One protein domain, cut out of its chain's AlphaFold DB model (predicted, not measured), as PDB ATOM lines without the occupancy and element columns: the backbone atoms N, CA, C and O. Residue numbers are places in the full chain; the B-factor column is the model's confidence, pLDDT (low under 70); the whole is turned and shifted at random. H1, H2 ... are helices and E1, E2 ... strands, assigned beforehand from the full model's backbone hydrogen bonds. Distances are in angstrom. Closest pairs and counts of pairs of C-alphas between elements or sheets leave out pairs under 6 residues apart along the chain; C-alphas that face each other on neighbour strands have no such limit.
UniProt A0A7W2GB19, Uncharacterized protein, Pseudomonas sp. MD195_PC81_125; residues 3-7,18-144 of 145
ATOM      1  N   ILE A   3     -22.203   9.976 -37.359       72.88
ATOM      2  CA  ILE A   3     -21.742   9.205 -36.200       72.88
ATOM      3  C   ILE A   3     -21.102  10.192 -35.236       72.88
ATOM      4  O   ILE A   3     -20.107  10.825 -35.573       72.88
ATOM      5  N   ASN A   4     -21.709  10.356 -34.064       71.00
ATOM      6  CA  ASN A   4     -21.258  11.317 -33.071       71.00
ATOM      7  C   ASN A   4     -20.631  10.569 -31.880       71.00
ATOM      8  O   ASN A   4     -21.314   9.726 -31.279       71.00
ATOM      9  N   PRO A   5     -19.384  10.898 -31.498       56.41
ATOM     10  CA  PRO A   5     -18.729  10.332 -30.318       56.41
ATOM     11  C   PRO A   5     -19.284  10.906 -29.005       56.41
ATOM     12  O   PRO A   5     -19.019  10.378 -27.936       56.41
ATOM     13  N   HIS A   6     -20.103  11.963 -29.052       54.69
ATOM     14  CA  HIS A   6     -20.731  12.556 -27.871       54.69
ATOM     15  C   HIS A   6     -22.226  12.821 -28.111       54.69
ATOM     16  O   HIS A   6     -22.609  13.224 -29.218       54.69
ATOM     17  N   PRO A   7     -23.102  12.612 -27.106       54.19
ATOM     18  CA  PRO A   7     -24.493  13.033 -27.202       54.19
ATOM     19  C   PRO A   7     -24.547  14.555 -27.375       54.19
ATOM     20  O   PRO A   7     -23.886  15.291 -26.646       54.19
ATOM     21  N   LYS A  18     -30.564  18.260 -40.642       68.06
ATOM     22  CA  LYS A  18     -30.521  17.800 -42.045       68.06
ATOM     23  C   LYS A  18     -30.446  16.270 -42.140       68.06
ATOM     24  O   LYS A  18     -30.783  15.696 -43.171       68.06
ATOM     25  N   TRP A  19     -30.004  15.610 -41.075       79.19
ATOM     26  CA  TRP A  19     -29.693  14.188 -41.049       79.19
ATOM     27  C   TRP A  19     -30.931  13.300 -40.897       79.19
ATOM     28  O   TRP A  19     -31.783  13.539 -40.047       79.19
ATOM     29  N   LEU A  20     -30.987  12.232 -41.699       84.75
ATOM     30  CA  LEU A  20     -32.038  11.207 -41.633       84.75
ATOM     31  C   LEU A  20     -31.895  10.284 -40.412       84.75
ATOM     32  O   LEU A  20     -32.889   9.792 -39.886       84.75
ATOM     33  N   ALA A  21     -30.659  10.080 -39.953       89.12
ATOM     34  CA  ALA A  21     -30.320   9.291 -38.777       89.12
ATOM     35  C   ALA A  21     -29.022   9.789 -38.130       89.12
ATOM     36  O   ALA A  21     -28.116  10.276 -38.824       89.12
ATOM     37  N   THR A  22     -28.932   9.588 -36.818       91.19
ATOM     38  CA  THR A  22     -27.762   9.865 -35.981       91.19
ATOM     39  C   THR A  22     -27.364   8.596 -35.239       91.19
ATOM     40  O   THR A  22     -28.201   7.976 -34.584       91.19
ATOM     41  N   VAL A  23     -26.085   8.240 -35.293       93.31
ATOM     42  CA  VAL A  23     -25.490   7.198 -34.452       93.31
ATOM     43  C   VAL A  23     -24.841   7.851 -33.247       93.31
ATOM     44  O   VAL A  23     -23.995   8.730 -33.391       93.31
ATOM     45  N   SER A  24     -25.237   7.412 -32.059       93.81
ATOM     46  CA  SER A  24     -24.589   7.750 -30.796       93.81
ATOM     47  C   SER A  24     -23.596   6.646 -30.462       93.81
ATOM     48  O   SER A  24     -24.026   5.524 -30.190       93.81
ATOM     49  N   ASN A  25     -22.303   6.972 -30.465       94.44
ATOM     50  CA  ASN A  25     -21.213   6.060 -30.115       94.44
ATOM     51  C   ASN A  25     -20.343   6.671 -28.998       94.44
ATOM     52  O   ASN A  25     -19.194   7.029 -29.240       94.44
ATOM     53  N   PRO A  26     -20.894   6.850 -27.782       91.12
ATOM     54  CA  PRO A  26     -20.237   7.595 -26.706       91.12
ATOM     55  C   PRO A  26     -18.962   6.940 -26.172       91.12
ATOM     56  O   PRO A  26     -18.176   7.595 -25.501       91.12
ATOM     57  N   LYS A  27     -18.789   5.641 -26.427       93.31
ATOM     58  CA  LYS A  27     -17.611   4.866 -26.030       93.31
ATOM     59  C   LYS A  27     -16.569   4.756 -27.139       93.31
ATOM     60  O   LYS A  27     -15.633   3.985 -26.981       93.31
ATOM     61  N   GLU A  28     -16.779   5.451 -28.259       93.94
ATOM     62  CA  GLU A  28     -15.843   5.488 -29.388       93.94
ATOM     63  C   GLU A  28     -15.445   4.089 -29.876       93.94
ATOM     64  O   GLU A  28     -14.311   3.840 -30.270       93.94
ATOM     65  N   ARG A  29     -16.393   3.146 -29.842       95.00
ATOM     66  CA  ARG A  29     -16.149   1.781 -30.311       95.00
ATOM     67  C   ARG A  29     -15.902   1.788 -31.811       95.00
ATOM     68  O   ARG A  29     -16.541   2.564 -32.519       95.00
ATOM     69  N   ASP A  30     -15.061   0.881 -32.288       96.38
ATOM     70  CA  ASP A  30     -14.826   0.724 -33.720       96.38
ATOM     71  C   ASP A  30     -16.123   0.351 -34.444       96.38
ATOM     72  O   ASP A  30     -16.793  -0.629 -34.104       96.38
ATOM     73  N   VAL A  31     -16.485   1.160 -35.440       96.38
ATOM     74  CA  VAL A  31     -17.689   0.975 -36.251       96.38
ATOM     75  C   VAL A  31     -17.288   0.819 -37.702       96.38
ATOM     76  O   VAL A  31     -16.718   1.733 -38.297       96.38
ATOM     77  N   ILE A  32     -17.667  -0.302 -38.303       96.56
ATOM     78  CA  ILE A  32     -17.575  -0.474 -39.748       96.56
ATOM     79  C   ILE A  32     -18.918  -0.062 -40.343       96.56
ATOM     80  O   ILE A  32     -19.957  -0.646 -40.035       96.56
ATOM     81  N   PHE A  33     -18.900   0.959 -41.199       94.31
ATOM     82  CA  PHE A  33     -20.057   1.376 -41.987       94.31
ATOM     83  C   PHE A  33     -20.008   0.715 -43.365       94.31
ATOM     84  O   PHE A  33     -19.044   0.893 -44.105       94.31
ATOM     85  N   THR A  34     -21.069  -0.003 -43.729       92.50
ATOM     86  CA  THR A  34     -21.235  -0.615 -45.053       92.50
ATOM     87  C   THR A  34     -22.467  -0.027 -45.732       92.50
ATOM     88  O   THR A  34     -23.584  -0.166 -45.230       92.50
ATOM     89  N   ALA A  35     -22.285   0.627 -46.879       90.50
ATOM     90  CA  ALA A  35     -23.403   1.035 -47.728       90.50
ATOM     91  C   ALA A  35     -23.995  -0.198 -48.434       90.50
ATOM     92  O   ALA A  35     -23.250  -0.998 -48.997       90.50
ATOM     93  N   ILE A  36     -25.320  -0.360 -48.382       87.00
ATOM     94  CA  ILE A  36     -26.055  -1.510 -48.953       87.00
ATOM     95  C   ILE A  36     -27.046  -1.070 -50.046       87.00
ATOM     96  O   ILE A  36     -27.581  -1.907 -50.778       87.00
ATOM     97  N   ASP A  37     -27.277   0.240 -50.172       75.50
ATOM     98  CA  ASP A  37     -28.283   0.824 -51.051       75.50
ATOM     99  C   ASP A  37     -28.229   0.331 -52.516       75.50
ATOM    100  O   ASP A  37     -27.297  -0.324 -53.003       75.50
ATOM    101  N   LYS A  38     -29.290   0.654 -53.261       60.28
ATOM    102  CA  LYS A  38     -29.429   0.260 -54.670       60.28
ATOM    103  C   LYS A  38     -28.275   0.720 -55.573       60.28
ATOM    104  O   LYS A  38     -28.158   0.175 -56.662       60.28
ATOM    105  N   CYS A  39     -27.452   1.677 -55.155       55.91
ATOM    106  CA  CYS A  39     -26.394   2.251 -55.975       55.91
ATOM    107  C   CYS A  39     -25.068   1.477 -55.888       55.91
ATOM    108  O   CYS A  39     -24.202   1.699 -56.732       55.91
ATOM    109  N   VAL A  40     -24.896   0.574 -54.913       54.62
ATOM    110  CA  VAL A  40     -23.636  -0.177 -54.725       54.62
ATOM    111  C   VAL A  40     -23.664  -1.557 -55.397       54.62
ATOM    112  O   VAL A  40     -22.664  -1.983 -55.970       54.62
ATOM    113  N   ILE A  41     -24.812  -2.243 -55.395       56.84
ATOM    114  CA  ILE A  41     -24.996  -3.541 -56.070       56.84
ATOM    115  C   ILE A  41     -25.667  -3.289 -57.421       56.84
ATOM    116  O   ILE A  41     -26.832  -2.882 -57.454       56.84
ATOM    117  N   LYS A  42     -24.940  -3.524 -58.525       54.62
ATOM    118  CA  LYS A  42     -25.448  -3.327 -59.893       54.62
ATOM    119  C   LYS A  42     -26.746  -4.114 -60.087       54.62
ATOM    120  O   LYS A  42     -26.874  -5.242 -59.617       54.62
ATOM    121  N   ASP A  43     -27.691  -3.542 -60.834       51.28
ATOM    122  CA  ASP A  43     -29.023  -4.122 -61.071       51.28
ATOM    123  C   ASP A  43     -29.003  -5.563 -61.622       51.28
ATOM    124  O   ASP A  43     -30.015  -6.254 -61.528       51.28
ATOM    125  N   GLY A  44     -27.875  -6.032 -62.169       55.28
ATOM    126  CA  GLY A  44     -27.682  -7.409 -62.630       55.28
ATOM    127  C   GLY A  44     -27.556  -8.459 -61.519       55.28
ATOM    128  O   GLY A  44     -28.018  -9.577 -61.720       55.28
ATOM    129  N   ASP A  45     -27.020  -8.113 -60.344       59.53
ATOM    130  CA  ASP A  45     -26.668  -9.109 -59.312       59.53
ATOM    131  C   ASP A  45     -27.835  -9.419 -58.353       59.53
ATOM    132  O   ASP A  45     -27.886 -10.472 -57.719       59.53
ATOM    133  N   ALA A  46     -28.814  -8.510 -58.243       60.94
ATOM    134  CA  ALA A  46     -29.981  -8.670 -57.366       60.94
ATOM    135  C   ALA A  46     -31.202  -7.863 -57.853       60.94
ATOM    136  O   ALA A  46     -31.814  -7.101 -57.089       60.94
ATOM    137  N   ARG A  47     -31.546  -7.997 -59.143       65.56
ATOM    138  CA  ARG A  47     -32.680  -7.299 -59.771       65.56
ATOM    139  C   ARG A  47     -33.986  -7.580 -59.025       65.56
ATOM    140  O   ARG A  47     -34.304  -8.723 -58.720       65.56
ATOM    141  N   GLY A  48     -34.760  -6.533 -58.739       72.25
ATOM    142  CA  GLY A  48     -36.081  -6.662 -58.111       72.25
ATOM    143  C   GLY A  48     -36.075  -6.948 -56.605       72.25
ATOM    144  O   GLY A  48     -37.148  -6.984 -56.011       72.25
ATOM    145  N   ARG A  49     -34.904  -7.087 -55.963       81.25
ATOM    146  CA  ARG A  49     -34.813  -7.289 -54.510       81.25
ATOM    147  C   ARG A  49     -34.569  -5.965 -53.784       81.25
ATOM    148  O   ARG A  49     -33.475  -5.409 -53.917       81.25
ATOM    149  N   PRO A  50     -35.564  -5.413 -53.057       87.69
ATOM    150  CA  PRO A  50     -35.370  -4.198 -52.273       87.69
ATOM    151  C   PRO A  50     -34.294  -4.424 -51.206       87.69
ATOM    152  O   PRO A  50     -34.066  -5.548 -50.768       87.69
ATOM    153  N   ARG A  51     -33.602  -3.359 -50.815       90.88
ATOM    154  CA  ARG A  51     -32.508  -3.408 -49.844       90.88
ATOM    155  C   ARG A  51     -32.599  -2.213 -48.914       90.88
ATOM    156  O   ARG A  51     -33.126  -1.172 -49.321       90.88
ATOM    157  N   CYS A  52     -32.112  -2.394 -47.692       93.75
ATOM    158  CA  CYS A  52     -31.889  -1.293 -46.774       93.75
ATOM    159  C   CYS A  52     -30.727  -0.399 -47.230       93.75
ATOM    160  O   CYS A  52     -29.874  -0.831 -48.005       93.75
ATOM    161  N   ASP A  53     -30.670   0.830 -46.727       93.00
ATOM    162  CA  ASP A  53     -29.637   1.787 -47.133       93.00
ATOM    163  C   ASP A  53     -28.233   1.427 -46.623       93.00
ATOM    164  O   ASP A  53     -27.246   1.569 -47.353       93.00
ATOM    165  N   CYS A  54     -28.105   0.962 -45.375       94.19
ATOM    166  CA  CYS A  54     -26.792   0.642 -44.812       94.19
ATOM    167  C   CYS A  54     -26.813  -0.369 -43.662       94.19
ATOM    168  O   CYS A  54     -27.852  -0.693 -43.081       94.19
ATOM    169  N   MET A  55     -25.615  -0.846 -43.333       95.62
ATOM    170  CA  MET A  55     -25.315  -1.691 -42.187       95.62
ATOM    171  C   MET A  55     -24.170  -1.095 -41.368       95.62
ATOM    172  O   MET A  55     -23.212  -0.562 -41.928       95.62
ATOM    173  N   LEU A  56     -24.253  -1.230 -40.045       97.19
ATOM    174  CA  LEU A  56     -23.117  -1.060 -39.145       97.19
ATOM    175  C   LEU A  56     -22.756  -2.397 -38.509       97.19
ATOM    176  O   LEU A  56     -23.654  -3.120 -38.064       97.19
ATOM    177  N   THR A  57     -21.463  -2.663 -38.377       97.00
ATOM    178  CA  THR A  57     -20.950  -3.727 -37.508       97.00
ATOM    179  C   THR A  57     -20.026  -3.146 -36.441       97.00
ATOM    180  O   THR A  57     -19.249  -2.225 -36.697       97.00
ATOM    181  N   VAL A  58     -20.172  -3.650 -35.213       97.00
ATOM    182  CA  VAL A  58     -19.411  -3.226 -34.027       97.00
ATOM    183  C   VAL A  58     -19.038  -4.477 -33.238       97.00
ATOM    184  O   VAL A  58     -19.834  -4.974 -32.440       97.00
ATOM    185  N   GLY A  59     -17.853  -5.036 -33.480       95.88
ATOM    186  CA  GLY A  59     -17.535  -6.389 -33.013       95.88
ATOM    187  C   GLY A  59     -18.566  -7.395 -33.546       95.88
ATOM    188  O   GLY A  59     -18.799  -7.453 -34.749       95.88
ATOM    189  N   SER A  60     -19.229  -8.134 -32.652       96.12
ATOM    190  CA  SER A  60     -20.313  -9.067 -32.996       96.12
ATOM    191  C   SER A  60     -21.705  -8.420 -33.047       96.12
ATOM    192  O   SER A  60     -22.705  -9.116 -33.178       96.12
ATOM    193  N   GLU A  61     -21.835  -7.098 -32.946       97.69
ATOM    194  CA  GLU A  61     -23.133  -6.427 -33.046       97.69
ATOM    195  C   GLU A  61     -23.424  -6.007 -34.488       97.69
ATOM    196  O   GLU A  61     -22.550  -5.456 -35.158       97.69
ATOM    197  N   LEU A  62     -24.665  -6.198 -34.948       97.56
ATOM    198  CA  LEU A  62     -25.075  -5.862 -36.314       97.56
ATOM    199  C   LEU A  62     -26.320  -4.977 -36.322       97.56
ATOM    200  O   LEU A  62     -27.327  -5.268 -35.667       97.56
ATOM    201  N   TYR A  63     -26.250  -3.900 -37.099       98.19
ATOM    202  CA  TYR A  63     -27.289  -2.885 -37.215       98.19
ATOM    203  C   TYR A  63     -27.661  -2.697 -38.683       98.19
ATOM    204  O   TYR A  63     -26.875  -2.126 -39.429       98.19
ATOM    205  N   LEU A  64     -28.854  -3.117 -39.099       97.44
ATOM    206  CA  LEU A  64     -29.410  -2.752 -40.409       97.44
ATOM    207  C   LEU A  64     -30.215  -1.461 -40.287       97.44
ATOM    208  O   LEU A  64     -30.979  -1.297 -39.332       97.44
ATOM    209  N   ILE A  65     -30.045  -0.537 -41.228       96.50
ATOM    210  CA  ILE A  65     -30.625   0.804 -41.153       96.50
ATOM    211  C   ILE A  65     -31.253   1.166 -42.499       96.50
ATOM    212  O   ILE A  65     -30.595   1.155 -43.536       96.50
ATOM    213  N   GLU A  66     -32.532   1.529 -42.452       95.00
ATOM    214  CA  GLU A  66     -33.290   2.104 -43.561       95.00
ATOM    215  C   GLU A  66     -33.641   3.561 -43.244       95.00
ATOM    216  O   GLU A  66     -34.221   3.863 -42.196       95.00
ATOM    217  N   LEU A  67     -33.313   4.474 -44.150       92.69
ATOM    218  CA  LEU A  67     -33.504   5.912 -44.025       92.69
ATOM    219  C   LEU A  67     -34.716   6.359 -44.848       92.69
ATOM    220  O   LEU A  67     -34.881   6.036 -46.020       92.69
ATOM    221  N   LYS A  68     -35.582   7.175 -44.246       88.88
ATOM    222  CA  LYS A  68     -36.766   7.731 -44.905       88.88
ATOM    223  C   LYS A  68     -36.902   9.228 -44.670       88.88
ATOM    224  O   LYS A  68     -36.664   9.759 -43.587       88.88
ATOM    225  N   GLU A  69     -37.396   9.883 -45.709       85.19
ATOM    226  CA  GLU A  69     -37.869  11.263 -45.694       85.19
ATOM    227  C   GLU A  69     -39.272  11.314 -46.310       85.19
ATOM    228  O   GLU A  69     -39.511  11.934 -47.345       85.19
ATOM    229  N   ARG A  70     -40.201  10.528 -45.761       75.75
ATOM    230  CA  ARG A  70     -41.537  10.378 -46.349       75.75
ATOM    231  C   ARG A  70     -42.629  10.563 -45.320       75.75
ATOM    232  O   ARG A  70     -42.598   9.959 -44.249       75.75
ATOM    233  N   ASP A  71     -43.643  11.324 -45.725       65.00
ATOM    234  CA  ASP A  71     -44.843  11.557 -44.927       65.00
ATOM    235  C   ASP A  71     -46.060  10.724 -45.320       65.00
ATOM    236  O   ASP A  71     -46.994  10.628 -44.523       65.00
ATOM    237  N   LYS A  72     -46.023  10.085 -46.494       70.50
ATOM    238  CA  LYS A  72     -47.113   9.264 -47.042       70.50
ATOM    239  C   LYS A  72     -47.318   7.975 -46.242       70.50
ATOM    240  O   LYS A  72     -46.345   7.420 -45.746       70.50
ATOM    241  N   ALA A  73     -48.558   7.486 -46.163       74.56
ATOM    242  CA  ALA A  73     -48.913   6.215 -45.520       74.56
ATOM    243  C   ALA A  73     -48.175   5.001 -46.136       74.56
ATOM    244  O   ALA A  73     -47.690   5.071 -47.263       74.56
ATOM    245  N   GLY A  74     -48.061   3.901 -45.379       81.50
ATOM    246  CA  GLY A  74     -47.432   2.644 -45.823       81.50
ATOM    247  C   GLY A  74     -45.896   2.642 -45.863       81.50
ATOM    248  O   GLY A  74     -45.279   1.632 -46.187       81.50
ATOM    249  N   TRP A  75     -45.246   3.755 -45.510       85.38
ATOM    250  CA  TRP A  75     -43.782   3.871 -45.530       85.38
ATOM    251  C   TRP A  75     -43.065   2.889 -44.591       85.38
ATOM    252  O   TRP A  75     -41.928   2.523 -44.880       85.38
ATOM    253  N   GLN A  76     -43.703   2.483 -43.486       87.56
ATOM    254  CA  GLN A  76     -43.128   1.508 -42.557       87.56
ATOM    255  C   GLN A  76     -43.084   0.119 -43.170       87.56
ATOM    256  O   GLN A  76     -42.023  -0.489 -43.149       87.56
ATOM    257  N   SER A  77     -44.195  -0.338 -43.752       88.81
ATOM    258  CA  SER A  77     -44.263  -1.612 -44.466       88.81
ATOM    259  C   SER A  77     -43.187  -1.698 -45.557       88.81
ATOM    260  O   SER A  77     -42.389  -2.627 -45.545       88.81
ATOM    261  N   VAL A  78     -43.047  -0.667 -46.400       89.75
ATOM    262  CA  VAL A  78     -42.001  -0.635 -47.446       89.75
ATOM    263  C   VAL A  78     -40.584  -0.666 -46.853       89.75
ATOM    264  O   VAL A  78     -39.708  -1.364 -47.355       89.75
ATOM    265  N   ALA A  79     -40.336   0.084 -45.776       92.19
ATOM    266  CA  ALA A  79     -39.034   0.079 -45.111       92.19
ATOM    267  C   ALA A  79     -38.724  -1.271 -44.438       92.19
ATOM    268  O   ALA A  79     -37.582  -1.727 -44.433       92.19
ATOM    269  N   ALA A  80     -39.742  -1.924 -43.886       92.81
ATOM    270  CA  ALA A  80     -39.633  -3.253 -43.312       92.81
ATOM    271  C   ALA A  80     -39.340  -4.303 -44.389       92.81
ATOM    272  O   ALA A  80     -38.451  -5.121 -44.193       92.81
ATOM    273  N   GLU A  81     -39.999  -4.236 -45.548       92.69
ATOM    274  CA  GLU A  81     -39.704  -5.095 -46.701       92.69
ATOM    275  C   GLU A  81     -38.251  -4.948 -47.170       92.69
ATOM    276  O   GLU A  81     -37.602  -5.941 -47.488       92.69
ATOM    277  N   GLN A  82     -37.704  -3.728 -47.169       93.56
ATOM    278  CA  GLN A  82     -36.296  -3.487 -47.500       93.56
ATOM    279  C   GLN A  82     -35.335  -4.150 -46.508       93.56
ATOM    280  O   GLN A  82     -34.370  -4.786 -46.929       93.56
ATOM    281  N   LEU A  83     -35.603  -4.029 -45.207       95.69
ATOM    282  CA  LEU A  83     -34.808  -4.679 -44.163       95.69
ATOM    283  C   LEU A  83     -34.911  -6.209 -44.251       95.69
ATOM    284  O   LEU A  83     -33.896  -6.897 -44.216       95.69
ATOM    285  N   GLU A  84     -36.126  -6.734 -44.400       95.44
ATOM    286  CA  GLU A  84     -36.405  -8.170 -44.503       95.44
ATOM    287  C   GLU A  84     -35.728  -8.786 -45.734       95.44
ATOM    288  O   GLU A  84     -35.068  -9.822 -45.645       95.44
ATOM    289  N   SER A  85     -35.835  -8.114 -46.877       93.56
ATOM    290  CA  SER A  85     -35.194  -8.530 -48.121       93.56
ATOM    291  C   SER A  85     -33.664  -8.504 -48.015       93.56
ATOM    292  O   SER A  85     -33.018  -9.448 -48.469       93.56
ATOM    293  N   THR A  86     -33.065  -7.511 -47.340       93.75
ATOM    294  CA  THR A  86     -31.621  -7.530 -47.039       93.75
ATOM    295  C   THR A  86     -31.232  -8.729 -46.169       93.75
ATOM    296  O   THR A  86     -30.259  -9.410 -46.484       93.75
ATOM    297  N   ILE A  87     -31.988  -9.030 -45.104       94.62
ATOM    298  CA  ILE A  87     -31.710 -10.177 -44.217       94.62
ATOM    299  C   ILE A  87     -31.721 -11.492 -45.007       94.62
ATOM    300  O   ILE A  87     -30.816 -12.320 -44.861       94.62
ATOM    301  N   LYS A  88     -32.731 -11.671 -45.866       92.81
ATOM    302  CA  LYS A  88     -32.856 -12.844 -46.740       92.81
ATOM    303  C   LYS A  88     -31.684 -12.932 -47.712       92.81
ATOM    304  O   LYS A  88     -31.032 -13.966 -47.774       92.81
ATOM    305  N   LEU A  89     -31.332 -11.825 -48.370       90.38
ATOM    306  CA  LEU A  89     -30.193 -11.764 -49.286       90.38
ATOM    307  C   LEU A  89     -28.870 -12.152 -48.608       90.38
ATOM    308  O   LEU A  89     -28.100 -12.921 -49.180       90.38
ATOM    309  N   MET A  90     -28.610 -11.656 -47.395       90.50
ATOM    310  CA  MET A  90     -27.403 -12.000 -46.630       90.50
ATOM    311  C   MET A  90     -27.376 -13.490 -46.275       90.50
ATOM    312  O   MET A  90     -26.345 -14.137 -46.437       90.50
ATOM    313  N   SER A  91     -28.518 -14.039 -45.852       90.88
ATOM    314  CA  SER A  91     -28.654 -15.461 -45.510       90.88
ATOM    315  C   SER A  91     -28.474 -16.372 -46.723       90.88
ATOM    316  O   SER A  91     -27.849 -17.421 -46.621       90.88
ATOM    317  N   GLU A  92     -29.006 -15.983 -47.880       89.81
ATOM    318  CA  GLU A  92     -28.863 -16.743 -49.124       89.81
ATOM    319  C   GLU A  92     -27.437 -16.678 -49.681       89.81
ATOM    320  O   GLU A  92     -26.938 -17.672 -50.198       89.81
ATOM    321  N   SER A  93     -26.770 -15.524 -49.563       86.62
ATOM    322  CA  SER A  93     -25.440 -15.307 -50.153       86.62
ATOM    323  C   SER A  93     -24.304 -15.870 -49.295       86.62
ATOM    324  O   SER A  93     -23.281 -16.285 -49.833       86.62
ATOM    325  N   HIS A  94     -24.467 -15.884 -47.968       87.00
ATOM    326  CA  HIS A  94     -23.420 -16.282 -47.016       87.00
ATOM    327  C   HIS A  94     -23.809 -17.478 -46.130       87.00
ATOM    328  O   HIS A  94     -23.011 -17.922 -45.308       87.00
ATOM    329  N   GLY A  95     -25.021 -18.017 -46.297       87.00
ATOM    330  CA  GLY A  95     -25.575 -19.075 -45.455       87.00
ATOM    331  C   GLY A  95     -26.233 -18.546 -44.175       87.00
ATOM    332  O   GLY A  95     -25.952 -17.449 -43.693       87.00
ATOM    333  N   VAL A  96     -27.116 -19.357 -43.586       81.06
ATOM    334  CA  VAL A  96     -27.863 -18.991 -42.366       81.06
ATOM    335  C   VAL A  96     -26.971 -18.806 -41.134       81.06
ATOM    336  O   VAL A  96     -27.349 -18.086 -40.211       81.06
ATOM    337  N   GLU A  97     -25.791 -19.432 -41.109       88.38
ATOM    338  CA  GLU A  97     -24.837 -19.327 -39.997       88.38
ATOM    339  C   GLU A  97     -24.191 -17.940 -39.915       88.38
ATOM    340  O   GLU A  97     -23.944 -17.454 -38.815       88.38
ATOM    341  N   PHE A  98     -24.028 -17.247 -41.048       90.06
ATOM    342  CA  PHE A  98     -23.419 -15.915 -41.096       90.06
ATOM    343  C   PHE A  98     -24.117 -14.921 -40.159       90.06
ATOM    344  O   PHE A  98     -23.479 -14.207 -39.390       90.06
ATOM    345  N   LEU A  99     -25.453 -14.899 -40.152       92.94
ATOM    346  CA  LEU A  99     -26.205 -14.017 -39.255       92.94
ATOM    347  C   LEU A  99     -26.196 -14.493 -37.793       92.94
ATOM    348  O   LEU A  99     -26.536 -13.708 -36.902       92.94
ATOM    349  N   LYS A 100     -25.851 -15.752 -37.505       93.62
ATOM    350  CA  LYS A 100     -25.783 -16.262 -36.126       93.62
ATOM    351  C   LYS A 100     -24.534 -15.796 -35.387       93.62
ATOM    352  O   LYS A 100     -24.599 -15.671 -34.168       93.62
ATOM    353  N   GLU A 101     -23.466 -15.456 -36.105       94.50
ATOM    354  CA  GLU A 101     -22.243 -14.873 -35.533       94.50
ATOM    355  C   GLU A 101     -22.496 -13.512 -34.864       94.50
ATOM    356  O   GLU A 101     -21.768 -13.108 -33.955       94.50
ATOM    357  N   TYR A 102     -23.569 -12.820 -35.268       96.31
ATOM    358  CA  TYR A 102     -23.915 -11.509 -34.738       96.31
ATOM    359  C   TYR A 102     -24.954 -11.571 -33.615       96.31
ATOM    360  O   TYR A 102     -26.051 -12.125 -33.767       96.31
ATOM    361  N   ASN A 103     -24.654 -10.911 -32.498       95.12
ATOM    362  CA  ASN A 103     -25.562 -10.683 -31.386       95.12
ATOM    363  C   ASN A 103     -25.135  -9.456 -30.537       95.12
ATOM    364  O   ASN A 103     -24.005  -9.428 -30.056       95.12
ATOM    365  N   PRO A 104     -26.039  -8.494 -30.252       96.19
ATOM    366  CA  PRO A 104     -27.398  -8.379 -30.777       96.19
ATOM    367  C   PRO A 104     -27.457  -8.010 -32.263       96.19
ATOM    368  O   PRO A 104     -26.611  -7.284 -32.784       96.19
ATOM    369  N   LYS A 105     -28.551  -8.437 -32.903       97.56
ATOM    370  CA  LYS A 105     -28.988  -7.981 -34.226       97.56
ATOM    371  C   LYS A 105     -30.117  -6.963 -34.080       97.56
ATOM    372  O   LYS A 105     -31.132  -7.231 -33.427       97.56
ATOM    373  N   LYS A 106     -29.950  -5.776 -34.657       97.81
ATOM    374  CA  LYS A 106     -30.932  -4.686 -34.586       97.81
ATOM    375  C   LYS A 106     -31.244  -4.156 -35.979       97.81
ATOM    376  O   LYS A 106     -30.365  -4.061 -36.828       97.81
ATOM    377  N   ALA A 107     -32.498  -3.795 -36.195       97.12
ATOM    378  CA  ALA A 107     -32.967  -3.166 -37.420       97.12
ATOM    379  C   ALA A 107     -33.589  -1.809 -37.077       97.12
ATOM    380  O   ALA A 107     -34.334  -1.694 -36.101       97.12
ATOM    381  N   TYR A 108     -33.285  -0.781 -37.860       95.31
ATOM    382  CA  TYR A 108     -33.754   0.581 -37.645       95.31
ATOM    383  C   TYR A 108     -34.449   1.105 -38.890       95.31
ATOM    384  O   TYR A 108     -33.875   1.116 -39.973       95.31
ATOM    385  N   ILE A 109     -35.665   1.605 -38.706       93.50
ATOM    386  CA  ILE A 109     -36.330   2.457 -39.681       93.50
ATOM    387  C   ILE A 109     -36.232   3.894 -39.162       93.50
ATOM    388  O   ILE A 109     -36.899   4.276 -38.194       93.50
ATOM    389  N   CYS A 110     -35.392   4.697 -39.804       91.94
ATOM    390  CA  CYS A 110     -35.117   6.077 -39.436       91.94
ATOM    391  C   CYS A 110     -35.876   7.027 -40.362       91.94
ATOM    392  O   CYS A 110     -35.430   7.305 -41.471       91.94
ATOM    393  N   ASN A 111     -37.017   7.557 -39.913       88.81
ATOM    394  CA  ASN A 111     -37.767   8.558 -40.673       88.81
ATOM    395  C   ASN A 111     -37.701   9.931 -39.997       88.81
ATOM    396  O   ASN A 111     -38.285  10.114 -38.928       88.81
ATOM    397  N   ARG A 112     -37.025  10.903 -40.624       82.44
ATOM    398  CA  ARG A 112     -36.826  12.234 -40.017       82.44
ATOM    399  C   ARG A 112     -38.103  13.063 -39.896       82.44
ATOM    400  O   ARG A 112     -38.166  13.942 -39.044       82.44
ATOM    401  N   ASN A 113     -39.110  12.789 -40.725       80.19
ATOM    402  CA  ASN A 113     -40.357  13.557 -40.717       80.19
ATOM    403  C   ASN A 113     -41.342  13.053 -39.649       80.19
ATOM    404  O   ASN A 113     -42.426  13.614 -39.491       80.19
ATOM    405  N   LYS A 114     -41.001  11.987 -38.908       72.31
ATOM    406  CA  LYS A 114     -41.893  11.371 -37.921       72.31
ATOM    407  C   LYS A 114     -41.403  11.594 -36.498       72.31
ATOM    408  O   LYS A 114     -40.210  11.549 -36.207       72.31
ATOM    409  N   HIS A 115     -42.363  11.836 -35.607       65.12
ATOM    410  CA  HIS A 115     -42.099  12.057 -34.191       65.12
ATOM    411  C   HIS A 115     -41.425  10.818 -33.564       65.12
ATOM    412  O   HIS A 115     -41.840   9.699 -33.880       65.12
ATOM    413  N   PRO A 116     -40.477  10.977 -32.618       56.88
ATOM    414  CA  PRO A 116     -39.793   9.873 -31.925       56.88
ATOM    415  C   PRO A 116     -40.685   8.821 -31.242       56.88
ATOM    416  O   PRO A 116     -40.194   7.769 -30.847       56.88
ATOM    417  N   PHE A 117     -41.984   9.093 -31.091       54.88
ATOM    418  CA  PHE A 117     -42.959   8.207 -30.439       54.88
ATOM    419  C   PHE A 117     -44.002   7.643 -31.408       54.88
ATOM    420  O   PHE A 117     -45.052   7.161 -30.981       54.88
ATOM    421  N   PHE A 118     -43.745   7.709 -32.717       63.78
ATOM    422  CA  PHE A 118     -44.628   7.100 -33.701       63.78
ATOM    423  C   PHE A 118     -44.658   5.581 -33.489       63.78
ATOM    424  O   PHE A 118     -43.620   4.915 -33.493       63.78
ATOM    425  N   LYS A 119     -45.852   5.023 -33.258       64.00
ATOM    426  CA  LYS A 119     -45.992   3.590 -33.001       64.00
ATOM    427  C   LYS A 119     -45.683   2.809 -34.288       64.00
ATOM    428  O   LYS A 119     -46.156   3.196 -35.360       64.00
ATOM    429  N   PRO A 120     -44.889   1.729 -34.205       65.00
ATOM    430  CA  PRO A 120     -44.777   0.787 -35.305       65.00
ATOM    431  C   PRO A 120     -46.154   0.231 -35.674       65.00
ATOM    432  O   PRO A 120     -47.014   0.104 -34.796       65.00
ATOM    433  N   GLU A 121     -46.340  -0.149 -36.935       70.19
ATOM    434  CA  GLU A 121     -47.481  -0.974 -37.345       70.19
ATOM    435  C   GLU A 121     -47.572  -2.248 -36.477       70.19
ATOM    436  O   GLU A 121     -46.562  -2.784 -35.998       70.19
ATOM    437  N   PHE A 122     -48.804  -2.697 -36.217       67.12
ATOM    438  CA  PHE A 122     -49.095  -3.808 -35.308       67.12
ATOM    439  C   PHE A 122     -48.318  -5.076 -35.717       67.12
ATOM    440  O   PHE A 122     -48.187  -5.382 -36.898       67.12
ATOM    441  N   ASN A 123     -47.773  -5.804 -34.737       81.88
ATOM    442  CA  ASN A 123     -47.002  -7.054 -34.887       81.88
ATOM    443  C   ASN A 123     -45.657  -7.011 -35.639       81.88
ATOM    444  O   ASN A 123     -44.896  -7.971 -35.522       81.88
ATOM    445  N   MET A 124     -45.289  -5.922 -36.321       87.06
ATOM    446  CA  MET A 124     -44.051  -5.864 -37.119       87.06
ATOM    447  C   MET A 124     -42.785  -6.160 -36.294       87.06
ATOM    448  O   MET A 124     -41.934  -6.944 -36.704       87.06
ATOM    449  N   LYS A 125     -42.679  -5.595 -35.084       90.75
ATOM    450  CA  LYS A 125     -41.549  -5.858 -34.171       90.75
ATOM    451  C   LYS A 125     -41.447  -7.324 -33.753       90.75
ATOM    452  O   LYS A 125     -40.344  -7.855 -33.690       90.75
ATOM    453  N   LYS A 126     -42.591  -7.947 -33.445       91.94
ATOM    454  CA  LYS A 126     -42.663  -9.350 -33.025       91.94
ATOM    455  C   LYS A 126     -42.235 -10.258 -34.176       91.94
ATOM    456  O   LYS A 126     -41.363 -11.087 -33.976       91.94
ATOM    457  N   ARG A 127     -42.753 -10.008 -35.385       92.31
ATOM    458  CA  ARG A 127     -42.377 -10.735 -36.606       92.31
ATOM    459  C   ARG A 127     -40.866 -10.710 -36.853       92.31
ATOM    460  O   ARG A 127     -40.261 -11.758 -37.021       92.31
ATOM    461  N   PHE A 128     -40.253  -9.523 -36.808       94.44
ATOM    462  CA  PHE A 128     -38.805  -9.375 -37.006       94.44
ATOM    463  C   PHE A 128     -37.973 -10.169 -35.998       94.44
ATOM    464  O   PHE A 128     -36.934 -10.732 -36.349       94.44
ATOM    465  N   TYR A 129     -38.426 -10.202 -34.746       95.38
ATOM    466  CA  TYR A 129     -37.742 -10.957 -33.714       95.38
ATOM    467  C   TYR A 129     -37.945 -12.460 -33.898       95.38
ATOM    468  O   TYR A 129     -36.964 -13.188 -33.944       95.38
ATOM    469  N   ASP A 130     -39.183 -12.923 -34.063       95.50
ATOM    470  CA  ASP A 130     -39.483 -14.352 -34.153       95.50
ATOM    471  C   ASP A 130     -38.848 -14.999 -35.392       95.50
ATOM    472  O   ASP A 130     -38.233 -16.055 -35.275       95.50
ATOM    473  N   GLU A 131     -38.946 -14.352 -36.558       94.75
ATOM    474  CA  GLU A 131     -38.463 -14.913 -37.828       94.75
ATOM    475  C   GLU A 131     -36.952 -14.737 -38.025       94.75
ATOM    476  O   GLU A 131     -36.291 -15.637 -38.537       94.75
ATOM    477  N   TYR A 132     -36.391 -13.592 -37.624       94.44
ATOM    478  CA  TYR A 132     -35.012 -13.223 -37.981       94.44
ATOM    479  C   TYR A 132     -34.103 -12.974 -36.772       94.44
ATOM    480  O   TYR A 132     -32.906 -12.736 -36.937       94.44
ATOM    481  N   GLN A 133     -34.640 -13.000 -35.549       96.62
ATOM    482  CA  GLN A 133     -33.927 -12.629 -34.318       96.62
ATOM    483  C   GLN A 133     -33.371 -11.193 -34.355       96.62
ATOM    484  O   GLN A 133     -32.390 -10.870 -33.681       96.62
ATOM    485  N   PHE A 134     -34.015 -10.306 -35.125       97.19
ATOM    486  CA  PHE A 134     -33.707  -8.878 -35.173       97.19
ATOM    487  C   PHE A 134     -34.661  -8.086 -34.280       97.19
ATOM    488  O   PHE A 134     -35.882  -8.194 -34.378       97.19
ATOM    489  N   ARG A 135     -34.115  -7.199 -33.444       95.88
ATOM    490  CA  ARG A 135     -34.926  -6.210 -32.716       95.88
ATOM    491  C   ARG A 135     -35.168  -4.990 -33.601       95.88
ATOM    492  O   ARG A 135     -34.219  -4.283 -33.937       95.88
ATOM    493  N   LEU A 136     -36.427  -4.733 -33.953       94.94
ATOM    494  CA  LEU A 136     -36.812  -3.612 -34.814       94.94
ATOM    495  C   LEU A 136     -37.126  -2.332 -34.018       94.94
ATOM    496  O   LEU A 136     -37.923  -2.340 -33.074       94.94
ATOM    497  N   TYR A 137     -36.565  -1.210 -34.464       92.31
ATOM    498  CA  TYR A 137     -36.763   0.126 -33.910       92.31
ATOM    499  C   TYR A 137     -37.233   1.099 -34.996       92.31
ATOM    500  O   TYR A 137     -36.711   1.103 -36.106       92.31
ATOM    501  N   VAL A 138     -38.195   1.963 -34.665       89.69
ATOM    502  CA  VAL A 138     -38.656   3.052 -35.541       89.69
ATOM    503  C   VAL A 138     -38.288   4.367 -34.865       89.69
ATOM    504  O   VAL A 138     -39.036   4.873 -34.035       89.69
ATOM    505  N   GLN A 139     -37.077   4.852 -35.132       89.00
ATOM    506  CA  GLN A 139     -36.502   6.058 -34.530       89.00
ATOM    507  C   GLN A 139     -35.268   6.502 -35.320       89.00
ATOM    508  O   GLN A 139     -34.627   5.690 -35.979       89.00
ATOM    509  N   THR A 140     -34.890   7.774 -35.220       88.56
ATOM    510  CA  THR A 140     -33.727   8.341 -35.930       88.56
ATOM    511  C   THR A 140     -32.410   8.227 -35.159       88.56
ATOM    512  O   THR A 140     -31.350   8.486 -35.725       88.56
ATOM    513  N   LEU A 141     -32.456   7.840 -33.881       90.38
ATOM    514  CA  LEU A 141     -31.276   7.654 -33.040       90.38
ATOM    515  C   LEU A 141     -30.884   6.173 -32.971       90.38
ATOM    516  O   LEU A 141     -31.579   5.370 -32.348       90.38
ATOM    517  N   VAL A 142     -29.740   5.821 -33.546       93.44
ATOM    518  CA  VAL A 142     -29.119   4.498 -33.414       93.44
ATOM    519  C   VAL A 142     -28.123   4.560 -32.259       93.44
ATOM    520  O   VAL A 142     -27.232   5.404 -32.254       93.44
ATOM    521  N   LYS A 143     -28.286   3.708 -31.244       93.12
ATOM    522  CA  LYS A 143     -27.405   3.692 -30.065       93.12
ATOM    523  C   LYS A 143     -26.461   2.498 -30.138       93.12
ATOM    524  O   LYS A 143     -26.934   1.359 -30.070       93.12
ATOM    525  N   ILE A 144     -25.168   2.786 -30.228       92.25
ATOM    526  CA  ILE A 144     -24.096   1.816 -30.009       92.25
ATOM    527  C   ILE A 144     -23.737   1.893 -28.514       92.25
ATOM    528  O   ILE A 144     -23.433   2.990 -28.035       92.25
TER     529      ILE A 144
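AT A GLANCE: This is residues 3 to 7 and 18 to 144 of the 145 residues of an uncharacterized protein of Pseudomonas sp. MD195_PC81_125 (UniProt A0A7W2GB19). A twisted sheet of five strands has two helices, H1 and H2, side by side over one face, H2 out by the E6 edge; by the other face lies a small ribbon of two short strands, E1 and E7. The printed part has 132 residues, with two named helices and seven named strands in the order E1 E2 E3 E4 H1 E5 H2 E6 E7. The large sheet runs E2, E3, E4, E5, E6 and is mixed. The class is mixed, helices and strands, with 64 residues, under half, in named elements. The whole is compact and rounded, with a radius of gyration of the C-alphas of 14.4 A and spans of 37 by 36 by 30 A.

IN THESE COORDINATES: Start at Ile 3; residues 3 to 4 pair, parallel, with residues 23 to 24 of E1, residues 22 to 24. Find C-alpha 22 at (-27.762, 9.865, -35.981). E2 is residues 32 to 35, E3 residues 54 to 58 and E4 residues 61 to 68, 23.0 A long. H1, residues 75 to 94, runs 28.7 A from C-alpha 75 at (-43.782, 3.871, -45.530). E5, residues 105 to 111, is 19.8 A long. Then come H2, residues 124 to 132, E6, residues 134 to 138, and E7, residues 141 to 143, ending at C-alpha 143 (-27.405, 3.692, -30.065).

HOW THE PARTS SIT: Begin with the sheet, twisted, its C-alphas up to 4.3 A off the best plane. E2, E3 and E4 form a meander, each strand the antiparallel neighbour of the one before; look for N 34 and O 55 at 2.9 A and N 56 and O 63 at 2.8 A. E4 and E5 are parallel, with N 66 and O 108 at 2.8 A, and so are E5 and E6, with N 137 and O 107 at 2.8 A. E4, H1, E5 and E5, H2, E6 are strand-helix-strand units, parallel neighbours with a helix between, each with a right-handed crossover. H1 and H2 lie on the same face, making two layers, helices on one face of a sheet. H1 has a height over the sheet of 9.1 A; its closest C-alphas to E4 are Ala 79 and Glu 66, 6.3 A. H2 has a height of 4.1 A, only just above the sheet's level; its closest C-alphas to E6 are Lys 125 and Leu 136, 5.3 A. The helices are close but not clearly touching, C-alphas 87 and 132 being closest at 7.7 A, and run the same way at a shallow tilt of 6 degrees. In both, every O i to N i+4 pair is within hydrogen-bond range. E1 and E7 are parallel, with N 24 and O 142 at 2.8 A; the closest C-alphas of E5 and E7 are Tyr 108 and Val 142, 7.4 A. E1 and E5 are apart.

THE WHOLE: The farthest C-alphas, Pro 7 and Gly 44, are 41.0 A apart. Residues 8 to 17 are not printed; C-alphas 7 and 18 are 16.7 A apart across the cut. The links E2 to E3 and E5 to H2 are long. Mean pLDDT of the printed part is 85.3; 22 residues are under 70, among them 38 to 47 and 115 to 120.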